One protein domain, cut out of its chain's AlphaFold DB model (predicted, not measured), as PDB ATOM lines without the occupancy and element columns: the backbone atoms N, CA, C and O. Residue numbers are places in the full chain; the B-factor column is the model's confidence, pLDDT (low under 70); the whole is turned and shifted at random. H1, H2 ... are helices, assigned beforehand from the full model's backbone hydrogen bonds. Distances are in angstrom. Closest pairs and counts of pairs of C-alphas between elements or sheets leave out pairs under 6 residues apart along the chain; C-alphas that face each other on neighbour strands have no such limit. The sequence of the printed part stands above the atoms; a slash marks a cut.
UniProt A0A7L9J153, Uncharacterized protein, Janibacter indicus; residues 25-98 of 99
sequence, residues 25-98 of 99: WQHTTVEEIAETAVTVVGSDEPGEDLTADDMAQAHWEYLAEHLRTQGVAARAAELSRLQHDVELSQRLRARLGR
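Overview. This is residues 25 to 98 of the 99 residues of an uncharacterized protein of Janibacter indicus (UniProt A0A7L9J153). A long helix, H2, stands crosswise at one end of a loose, flat frame, with the short helix H3 packed on part of it; from that end two limbs, H1 with the link after it and the unnamed stretch of residues 80 to 89, reach to the other end, where H4 lies near the start of H1. The printed part has 74 residues with four named helices, H1, H2, H3 and H4 along the chain, and no named strand; the class is all helix. The whole is loose, with a radius of gyration of the C-alphas of 15.8 A, and spans 42 by 35 by 18 A.

Along the chain. H2, the longest helix, holds residues 52 to 69 and measures 26.0 A from C-alpha 52 at (-52.604, 27.531, -31.634) to C-alpha 69. H3 holds residues 76 to 79 and measures 5.2 A. H1 holds residues 30 to 41, 16.6 A long, and begins with C-alpha 30 at (-60.371, 50.628, -43.045). H4 holds residues 90 to 96, 10.0 A long, and ends with C-alpha 96 at (-62.656, 52.979, -49.852).

Arrangement. H2 touches H3 with residues 57 to 64 alone; their closest C-alphas, those of Trp 60 and Ala 76, are 4.6 A apart. H1 and H2 are apart, and so are H2 and H4. H1 is also apart from H3, and H3 from H4. H1 and H4 are close but not clearly touching, their closest C-alphas being those of Val 30 and Leu 96, 7.6 A apart. They run opposite ways at a steep tilt of 62 degrees. In H1, H2 and H4 every O i to N i+4 pair is within hydrogen-bond range; H3 is too short for such a pair.

Size, cuts and confidence. The C-alphas farthest apart, those of Asp 49 and Arg 98, are 45.8 A apart, while those of Trp 25 and Arg 98, the first and last printed, are 8.2 A apart. The printed part has no cut, and its three links, H1 to H2, H2 to H3 and H3 to H4, are short but not tight. The mean pLDDT of the printed part is 92.6, and residue 98 is the one printed residue under 70.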
ATOM      1  N   TRP A  25     -66.845  47.407 -51.936       88.69
ATOM      2  CA  TRP A  25     -65.934  48.467 -51.491       88.69
ATOM      3  C   TRP A  25     -66.632  49.651 -50.809       88.69
ATOM      4  O   TRP A  25     -65.962  50.371 -50.082       88.69
ATOM      5  N   GLN A  26     -67.935  49.859 -51.039       86.81
ATOM      6  CA  GLN A  26     -68.722  50.901 -50.363       86.81
ATOM      7  C   GLN A  26     -69.043  50.527 -48.913       86.81
ATOM      8  O   GLN A  26     -69.258  51.409 -48.087       86.81
ATOM      9  N   HIS A  27     -69.060  49.226 -48.610       85.94
ATOM     10  CA  HIS A  27     -69.362  48.700 -47.275       85.94
ATOM     11  C   HIS A  27     -68.112  48.249 -46.518       85.94
ATOM     12  O   HIS A  27     -68.202  47.968 -45.333       85.94
ATOM     13  N   THR A  28     -66.958  48.179 -47.191       90.75
ATOM     14  CA  THR A  28     -65.685  47.786 -46.574       90.75
ATOM     15  C   THR A  28     -65.047  48.977 -45.867       90.75
ATOM     16  O   THR A  28     -64.818  50.025 -46.472       90.75
ATOM     17  N   THR A  29     -64.697  48.797 -44.601       90.81
ATOM     18  CA  THR A  29     -64.045  49.815 -43.771       90.81
ATOM     19  C   THR A  29     -62.525  49.647 -43.729       90.81
ATOM     20  O   THR A  29     -61.963  48.621 -44.121       90.81
ATOM     21  N   VAL A  30     -61.826  50.689 -43.266       91.31
ATOM     22  CA  VAL A  30     -60.371  50.628 -43.045       91.31
ATOM     23  C   VAL A  30     -60.051  49.641 -41.925       91.31
ATOM     24  O   VAL A  30     -59.080  48.894 -42.026       91.31
ATOM     25  N   GLU A  31     -60.889  49.629 -40.895       91.31
ATOM     26  CA  GLU A  31     -60.793  48.784 -39.714       91.31
ATOM     27  C   GLU A  31     -60.895  47.300 -40.090       91.31
ATOM     28  O   GLU A  31     -59.997  46.532 -39.756       91.31
ATOM     29  N   GLU A  32     -61.892  46.909 -40.892       92.75
ATOM     30  CA  GLU A  32     -62.055  45.521 -41.362       92.75
ATOM     31  C   GLU A  32     -60.851  45.026 -42.178       92.75
ATOM     32  O   GLU A  32     -60.408  43.881 -42.038       92.75
ATOM     33  N   ILE A  33     -60.285  45.886 -43.032       93.75
ATOM     34  CA  ILE A  33     -59.076  45.544 -43.790       93.75
ATOM     35  C   ILE A  33     -57.879  45.395 -42.855       93.75
ATOM     36  O   ILE A  33     -57.082  44.479 -43.049       93.75
ATOM     37  N   ALA A  34     -57.729  46.286 -41.873       93.38
ATOM     38  CA  ALA A  34     -56.619  46.238 -40.932       93.38
ATOM     39  C   ALA A  34     -56.671  44.979 -40.061       93.38
ATOM     40  O   ALA A  34     -55.658  44.292 -39.932       93.38
ATOM     41  N   GLU A  35     -57.849  44.630 -39.545       93.44
ATOM     42  CA  GLU A  35     -58.071  43.392 -38.796       93.44
ATOM     43  C   GLU A  35     -57.719  42.166 -39.646       93.44
ATOM     44  O   GLU A  35     -56.906  41.339 -39.233       93.44
ATOM     45  N   THR A  36     -58.230  42.099 -40.881       94.56
ATOM     46  CA  THR A  36     -57.934  40.984 -41.795       94.56
ATOM     47  C   THR A  36     -56.445  40.903 -42.135       94.56
ATOM     48  O   THR A  36     -55.877  39.812 -42.179       94.56
ATOM     49  N   ALA A  37     -55.785  42.044 -42.354       94.50
ATOM     50  CA  ALA A  37     -54.357  42.086 -42.648       94.50
ATOM     51  C   ALA A  37     -53.529  41.509 -41.495       94.50
ATOM     52  O   ALA A  37     -52.639  40.700 -41.751       94.50
ATOM     53  N   VAL A  38     -53.845  41.876 -40.246       93.44
ATOM     54  CA  VAL A  38     -53.169  41.346 -39.050       93.44
ATOM     55  C   VAL A  38     -53.386  39.839 -38.919       93.44
ATOM     56  O   VAL A  38     -52.434  39.118 -38.631       93.44
ATOM     57  N   THR A  39     -54.594  39.342 -39.195       93.06
ATOM     58  CA  THR A  39     -54.860  37.896 -39.205       93.06
ATOM     59  C   THR A  39     -54.025  37.176 -40.264       93.06
ATOM     60  O   THR A  39     -53.375  36.181 -39.965       93.06
ATOM     61  N   VAL A  40     -53.989  37.691 -41.496       93.88
ATOM     62  CA  VAL A  40     -53.320  37.033 -42.630       93.88
ATOM     63  C   VAL A  40     -51.798  37.000 -42.484       93.88
ATOM     64  O   VAL A  40     -51.159  36.064 -42.966       93.88
ATOM     65  N   VAL A  41     -51.195  38.001 -41.841       93.38
ATOM     66  CA  VAL A  41     -49.748  37.997 -41.565       93.38
ATOM     67  C   VAL A  41     -49.381  37.240 -40.290       93.38
ATOM     68  O   VAL A  41     -48.193  37.062 -40.051       93.38
ATOM     69  N   GLY A  42     -50.365  36.807 -39.496       92.25
ATOM     70  CA  GLY A  42     -50.166  36.045 -38.267       92.25
ATOM     71  C   GLY A  42     -49.796  34.578 -38.499       92.25
ATOM     72  O   GLY A  42     -49.523  34.137 -39.619       92.25
ATOM     73  N   SER A  43     -49.771  33.804 -37.415       93.69
ATOM     74  CA  SER A  43     -49.518  32.364 -37.480       93.69
ATOM     75  C   SER A  43     -50.589  31.637 -38.283       93.69
ATOM     76  O   SER A  43     -51.761  32.008 -38.243       93.69
ATOM     77  N   ASP A  44     -50.186  30.567 -38.959       92.00
ATOM     78  CA  ASP A  44     -51.128  29.715 -39.680       92.00
ATOM     79  C   ASP A  44     -51.991  28.900 -38.697       92.00
ATOM     80  O   ASP A  44     -51.637  28.729 -37.526       92.00
ATOM     81  N   GLU A  45     -53.123  28.387 -39.181       89.94
ATOM     82  CA  GLU A  45     -54.015  27.525 -38.397       89.94
ATOM     83  C   GLU A  45     -53.310  26.219 -37.981       89.94
ATOM     84  O   GLU A  45     -52.580  25.628 -38.788       89.94
ATOM     85  N   PRO A  46     -53.527  25.734 -36.746       93.81
ATOM     86  CA  PRO A  46     -52.949  24.476 -36.298       93.81
ATOM     87  C   PRO A  46     -53.514  23.273 -37.063       93.81
ATOM     88  O   PRO A  46     -54.709  23.182 -37.340       93.81
ATOM     89  N   GLY A  47     -52.637  22.312 -37.363       90.75
ATOM     90  CA  GLY A  47     -53.040  20.967 -37.781       90.75
ATOM     91  C   GLY A  47     -53.552  20.126 -36.604       90.75
ATOM     92  O   GLY A  47     -53.483  20.552 -35.458       90.75
ATOM     93  N   GLU A  48     -54.019  18.903 -36.882       91.00
ATOM     94  CA  GLU A  48     -54.669  18.022 -35.888       91.00
ATOM     95  C   GLU A  48     -53.827  17.758 -34.624       91.00
ATOM     96  O   GLU A  48     -54.383  17.609 -33.537       91.00
ATOM     97  N   ASP A  49     -52.496  17.748 -34.759       94.38
ATOM     98  CA  ASP A  49     -51.548  17.454 -33.677       94.38
ATOM     99  C   ASP A  49     -50.915  18.705 -33.036       94.38
ATOM    100  O   ASP A  49     -50.052  18.580 -32.166       94.38
ATOM    101  N   LEU A  50     -51.288  19.911 -33.479       95.06
ATOM    102  CA  LEU A  50     -50.683  21.164 -33.022       95.06
ATOM    103  C   LEU A  50     -51.701  22.034 -32.291       95.06
ATOM    104  O   LEU A  50     -52.896  22.014 -32.572       95.06
ATOM    105  N   THR A  51     -51.216  22.835 -31.348       95.31
ATOM    106  CA  THR A  51     -52.028  23.873 -30.712       95.31
ATOM    107  C   THR A  51     -51.837  25.218 -31.410       95.31
ATOM    108  O   THR A  51     -50.857  25.444 -32.123       95.31
ATOM    109  N   ALA A  52     -52.762  26.151 -31.175       93.06
ATOM    110  CA  ALA A  52     -52.604  27.531 -31.634       93.06
ATOM    111  C   ALA A  52     -51.330  28.185 -31.061       93.06
ATOM    112  O   ALA A  52     -50.650  28.928 -31.767       93.06
ATOM    113  N   ASP A  53     -50.968  27.861 -29.816       94.38
ATOM    114  CA  ASP A  53     -49.747  28.365 -29.179       94.38
ATOM    115  C   ASP A  53     -48.482  27.818 -29.860       94.38
ATOM    116  O   ASP A  53     -47.518  28.565 -30.041       94.38
ATOM    117  N   ASP A  54     -48.491  26.555 -30.306       95.44
ATOM    118  CA  ASP A  54     -47.374  25.969 -31.060       95.44
ATOM    119  C   ASP A  54     -47.168  26.694 -32.396       95.44
ATOM    120  O   ASP A  54     -46.040  27.046 -32.754       95.44
ATOM    121  N   MET A  55     -48.263  26.979 -33.110       96.44
ATOM    122  CA  MET A  55     -48.224  27.720 -34.374       96.44
ATOM    123  C   MET A  55     -47.770  29.165 -34.175       96.44
ATOM    124  O   MET A  55     -46.946  29.666 -34.946       96.44
ATOM    125  N   ALA A  56     -48.249  29.828 -33.122       95.06
ATOM    126  CA  ALA A  56     -47.819  31.173 -32.763       95.06
ATOM    127  C   ALA A  56     -46.321  31.207 -32.438       95.06
ATOM    128  O   ALA A  56     -45.589  32.050 -32.959       95.06
ATOM    129  N   GLN A  57     -45.833  30.269 -31.625       95.50
ATOM    130  CA  GLN A  57     -44.419  30.186 -31.273       95.50
ATOM    131  C   GLN A  57     -43.542  29.930 -32.507       95.50
ATOM    132  O   GLN A  57     -42.523  30.603 -32.680       95.50
ATOM    133  N   ALA A  58     -43.940  28.996 -33.377       95.81
ATOM    134  CA  ALA A  58     -43.223  28.698 -34.615       95.81
ATOM    135  C   ALA A  58     -43.179  29.909 -35.560       95.81
ATOM    136  O   ALA A  58     -42.125  30.223 -36.116       95.81
ATOM    137  N   HIS A  59     -44.296  30.628 -35.689       96.06
ATOM    138  CA  HIS A  59     -44.389  31.849 -36.483       96.06
ATOM    139  C   HIS A  59     -43.397  32.920 -36.003       96.06
ATOM    140  O   HIS A  59     -42.581  33.407 -36.787       96.06
ATOM    141  N   TRP A  60     -43.398  33.249 -34.707       97.38
ATOM    142  CA  TRP A  60     -42.494  34.272 -34.171       97.38
ATOM    143  C   TRP A  60     -41.020  33.867 -34.242       97.38
ATOM    144  O   TRP A  60     -40.164  34.727 -34.463       97.38
ATOM    145  N   GLU A  61     -40.706  32.579 -34.079       97.75
ATOM    146  CA  GLU A  61     -39.330  32.090 -34.216       97.75
ATOM    147  C   GLU A  61     -38.841  32.170 -35.662       97.75
ATOM    148  O   GLU A  61     -37.714  32.607 -35.902       97.75
ATOM    149  N   TYR A  62     -39.703  31.846 -36.629       96.75
ATOM    150  CA  TYR A  62     -39.403  32.019 -38.046       96.75
ATOM    151  C   TYR A  62     -39.083  33.483 -38.385       96.75
ATOM    152  O   TYR A  62     -38.059  33.760 -39.014       96.75
ATOM    153  N   LEU A  63     -39.902  34.437 -37.926       96.56
ATOM    154  CA  LEU A  63     -39.659  35.865 -38.171       96.56
ATOM    155  C   LEU A  63     -38.374  36.361 -37.495       96.56
ATOM    156  O   LEU A  63     -37.623  37.144 -38.082       96.56
ATOM    157  N   ALA A  64     -38.104  35.896 -36.273       97.12
ATOM    158  CA  ALA A  64     -36.886  36.238 -35.553       97.12
ATOM    159  C   ALA A  64     -35.642  35.713 -36.278       97.12
ATOM    160  O   ALA A  64     -34.674  36.457 -36.434       97.12
ATOM    161  N   GLU A  65     -35.672  34.472 -36.770       97.06
ATOM    162  CA  GLU A  65     -34.588  33.922 -37.584       97.06
ATOM    163  C   GLU A  65     -34.414  34.708 -38.880       97.06
ATOM    164  O   GLU A  65     -33.299  35.112 -39.208       97.06
ATOM    165  N   HIS A  66     -35.508  35.030 -39.573       96.19
ATOM    166  CA  HIS A  66     -35.449  35.819 -40.795       96.19
ATOM    167  C   HIS A  66     -34.770  37.182 -40.564       96.19
ATOM    168  O   HIS A  66     -33.863  37.551 -41.308       96.19
ATOM    169  N   LEU A  67     -35.101  37.889 -39.480       95.62
ATOM    170  CA  LEU A  67     -34.417  39.128 -39.085       95.62
ATOM    171  C   LEU A  67     -32.931  38.926 -38.774       95.62
ATOM    172  O   LEU A  67     -32.099  39.733 -39.204       95.62
ATOM    173  N   ARG A  68     -32.576  37.840 -38.080       96.06
ATOM    174  CA  ARG A  68     -31.176  37.507 -37.773       96.06
ATOM    175  C   ARG A  68     -30.358  37.277 -39.038       96.06
ATOM    176  O   ARG A  68     -29.241  37.785 -39.120       96.06
ATOM    177  N   THR A  69     -30.919  36.619 -40.058       95.31
ATOM    178  CA  THR A  69     -30.242  36.459 -41.363       95.31
ATOM    179  C   THR A  69     -29.981  37.792 -42.072       95.31
ATOM    180  O   THR A  69     -29.035  37.905 -42.848       95.31
ATOM    181  N   GLN A  70     -30.766  38.828 -41.760       94.12
ATOM    182  CA  GLN A  70     -30.594  40.197 -42.257       94.12
ATOM    183  C   GLN A  70     -29.690  41.063 -41.356       94.12
ATOM    184  O   GLN A  70     -29.546  42.263 -41.593       94.12
ATOM    185  N   GLY A  71     -29.080  40.478 -40.316       94.50
ATOM    186  CA  GLY A  71     -28.184  41.165 -39.382       94.50
ATOM    187  C   GLY A  71     -28.886  41.893 -38.231       94.50
ATOM    188  O   GLY A  71     -28.239  42.659 -37.519       94.50
ATOM    189  N   VAL A  72     -30.189  41.669 -38.028       94.31
ATOM    190  CA  VAL A  72     -30.960  42.268 -36.931       94.31
ATOM    191  C   VAL A  72     -31.094  41.264 -35.789       94.31
ATOM    192  O   VAL A  72     -31.661  40.186 -35.950       94.31
ATOM    193  N   ALA A  73     -30.587  41.612 -34.605       95.06
ATOM    194  CA  ALA A  73     -30.767  40.787 -33.414       95.06
ATOM    195  C   ALA A  73     -32.235  40.836 -32.957       95.06
ATOM    196  O   ALA A  73     -32.709  41.883 -32.525       95.06
ATOM    197  N   ALA A  74     -32.941  39.705 -33.045       95.19
ATOM    198  CA  ALA A  74     -34.351  39.590 -32.678       95.19
ATOM    199  C   ALA A  74     -34.642  38.270 -31.947       95.19
ATOM    200  O   ALA A  74     -34.050  37.228 -32.258       95.19
ATOM    201  N   ARG A  75     -35.580  38.314 -30.990       96.50
ATOM    202  CA  ARG A  75     -36.135  37.140 -30.297       96.50
ATOM    203  C   ARG A  75     -37.638  37.042 -30.528       96.50
ATOM    204  O   ARG A  75     -38.336  38.048 -30.434       96.50
ATOM    205  N   ALA A  76     -38.147  35.824 -30.709       95.19
ATOM    206  CA  ALA A  76     -39.574  35.560 -30.902       95.19
ATOM    207  C   ALA A  76     -40.462  36.213 -29.825       95.19
ATOM    208  O   ALA A  76     -41.416  36.916 -30.139       95.19
ATOM    209  N   ALA A  77     -40.091  36.062 -28.549       95.25
ATOM    210  CA  ALA A  77     -40.843  36.617 -27.420       95.25
ATOM    211  C   ALA A  77     -40.827  38.156 -27.341       95.25
ATOM    212  O   ALA A  77     -41.638  38.745 -26.629       95.25
ATOM    213  N   GLU A  78     -39.865  38.814 -27.991       95.19
ATOM    214  CA  GLU A  78     -39.834  40.276 -28.097       95.19
ATOM    215  C   GLU A  78     -40.740  40.722 -29.246       95.19
ATOM    216  O   GLU A  78     -41.568  41.605 -29.043       95.19
ATOM    217  N   LEU A  79     -40.642  40.053 -30.402       94.19
ATOM    218  CA  LEU A  79     -41.473  40.329 -31.577       94.19
ATOM    219  C   LEU A  79     -42.967  40.146 -31.293       94.19
ATOM    220  O   LEU A  79     -43.758  41.010 -31.655       94.19
ATOM    221  N   SER A  80     -43.348  39.085 -30.574       93.69
ATOM    222  CA  SER A  80     -44.755  38.789 -30.264       93.69
ATOM    223  C   SER A  80     -45.446  39.835 -29.385       93.69
ATOM    224  O   SER A  80     -46.670  39.846 -29.278       93.69
ATOM    225  N   ARG A  81     -44.675  40.717 -28.738       94.31
ATOM    226  CA  ARG A  81     -45.186  41.803 -27.888       94.31
ATOM    227  C   ARG A  81     -45.228  43.148 -28.608       94.31
ATOM    228  O   ARG A  81     -45.689  44.124 -28.017       94.31
ATOM    229  N   LEU A  82     -44.713  43.227 -29.834       92.06
ATOM    230  CA  LEU A  82     -44.730  44.460 -30.609       92.06
ATOM    231  C   LEU A  82     -46.143  44.753 -31.110       92.06
ATOM    232  O   LEU A  82     -46.884  43.867 -31.542       92.06
ATOM    233  N   GLN A  83     -46.505  46.033 -31.072       90.50
ATOM    234  CA  GLN A  83     -47.738  46.497 -31.685       90.50
ATOM    235  C   GLN A  83     -47.637  46.349 -33.206       90.50
ATOM    236  O   GLN A  83     -46.648  46.762 -33.810       90.50
ATOM    237  N   HIS A  84     -48.679  45.786 -33.811       90.06
ATOM    238  CA  HIS A  84     -48.831  45.761 -35.259       90.06
ATOM    239  C   HIS A  84     -49.493  47.061 -35.700       90.06
ATOM    240  O   HIS A  84     -50.582  47.387 -35.230       90.06
ATOM    241  N   ASP A  85     -48.824  47.796 -36.584       92.81
ATOM    242  CA  ASP A  85     -49.401  48.954 -37.259       92.81
ATOM    243  C   ASP A  85     -49.677  48.610 -38.723       92.81
ATOM    244  O   ASP A  85     -48.850  47.983 -39.395       92.81
ATOM    245  N   VAL A  86     -50.854  48.999 -39.214       93.62
ATOM    246  CA  VAL A  86     -51.300  48.701 -40.577       93.62
ATOM    247  C   VAL A  86     -51.344  49.986 -41.395       93.62
ATOM    248  O   VAL A  86     -52.254  50.808 -41.285       93.62
ATOM    249  N   GLU A  87     -50.388  50.124 -42.308       93.75
ATOM    250  CA  GLU A  87     -50.326  51.255 -43.230       93.75
ATOM    251  C   GLU A  87     -51.030  50.941 -44.562       93.75
ATOM    252  O   GLU A  87     -50.470  50.314 -45.464       93.75
ATOM    253  N   LEU A  88     -52.260  51.436 -44.744       92.31
ATOM    254  CA  LEU A  88     -52.939  51.315 -46.040       92.31
ATOM    255  C   LEU A  88     -52.349  52.270 -47.086       92.31
ATOM    256  O   LEU A  88     -52.231  53.476 -46.845       92.31
ATOM    257  N   SER A  89     -52.082  51.752 -48.289       92.81
ATOM    258  CA  SER A  89     -51.634  52.561 -49.430       92.81
ATOM    259  C   SER A  89     -52.673  53.606 -49.859       92.81
ATOM    260  O   SER A  89     -53.882  53.406 -49.729       92.81
ATOM    261  N   GLN A  90     -52.210  54.701 -50.471       91.19
ATOM    262  CA  GLN A  90     -53.085  55.758 -51.002       91.19
ATOM    263  C   GLN A  90     -54.100  55.227 -52.025       91.19
ATOM    264  O   GLN A  90     -55.255  55.645 -52.034       91.19
ATOM    265  N   ARG A  91     -53.693  54.257 -52.855       91.69
ATOM    266  CA  ARG A  91     -54.577  53.613 -53.836       91.69
ATOM    267  C   ARG A  91     -55.749  52.903 -53.160       91.69
ATOM    268  O   ARG A  91     -56.871  53.001 -53.649       91.69
ATOM    269  N   LEU A  92     -55.487  52.192 -52.064       90.31
ATOM    270  CA  LEU A  92     -56.527  51.486 -51.323       90.31
ATOM    271  C   LEU A  92     -57.434  52.468 -50.575       90.31
ATOM    272  O   LEU A  92     -58.649  52.377 -50.699       90.31
ATOM    273  N   ARG A  93     -56.864  53.481 -49.911       89.44
ATOM    274  CA  ARG A  93     -57.645  54.550 -49.258       89.44
ATOM    275  C   ARG A  93     -58.588  55.256 -50.237       89.44
ATOM    276  O   ARG A  93     -59.756  55.456 -49.929       89.44
ATOM    277  N   ALA A  94     -58.112  55.568 -51.443       88.62
ATOM    278  CA  ALA A  94     -58.933  56.173 -52.492       88.62
ATOM    279  C   ALA A  94     -60.050  55.244 -53.004       88.62
ATOM    280  O   ALA A  94     -61.069  55.725 -53.495       88.62
ATOM    281  N   ARG A  95     -59.869  53.919 -52.908       87.56
ATOM    282  CA  ARG A  95     -60.895  52.941 -53.289       87.56
ATOM    283  C   ARG A  95     -62.030  52.872 -52.267       87.56
ATOM    284  O   ARG A  95     -63.168  52.736 -52.701       87.56
ATOM    285  N   LEU A  96     -61.705  52.990 -50.976       86.00
ATOM    286  CA  LEU A  96     -62.656  52.979 -49.852       86.00
ATOM    287  C   LEU A  96     -63.377  54.322 -49.684       86.00
ATOM    288  O   LEU A  96     -64.547  54.366 -49.344       86.00
ATOM    289  N   GLY A  97     -62.694  55.437 -49.964       72.38
ATOM    290  CA  GLY A  97     -63.269  56.785 -49.883       72.38
ATOM    291  C   GLY A  97     -64.138  57.192 -51.078       72.38
ATOM    292  O   GLY A  97     -64.403  58.382 -51.252       72.38
ATOM    293  N   ARG A  98     -64.523  56.248 -51.946       61.41
ATOM    294  CA  ARG A  98     -65.353  56.526 -53.122       61.41
ATOM    295  C   ARG A  98     -66.828  56.314 -52.747       61.41
ATOM    296  O   ARG A  98     -67.150  55.192 -52.367       61.41
TER     297      ARG A  98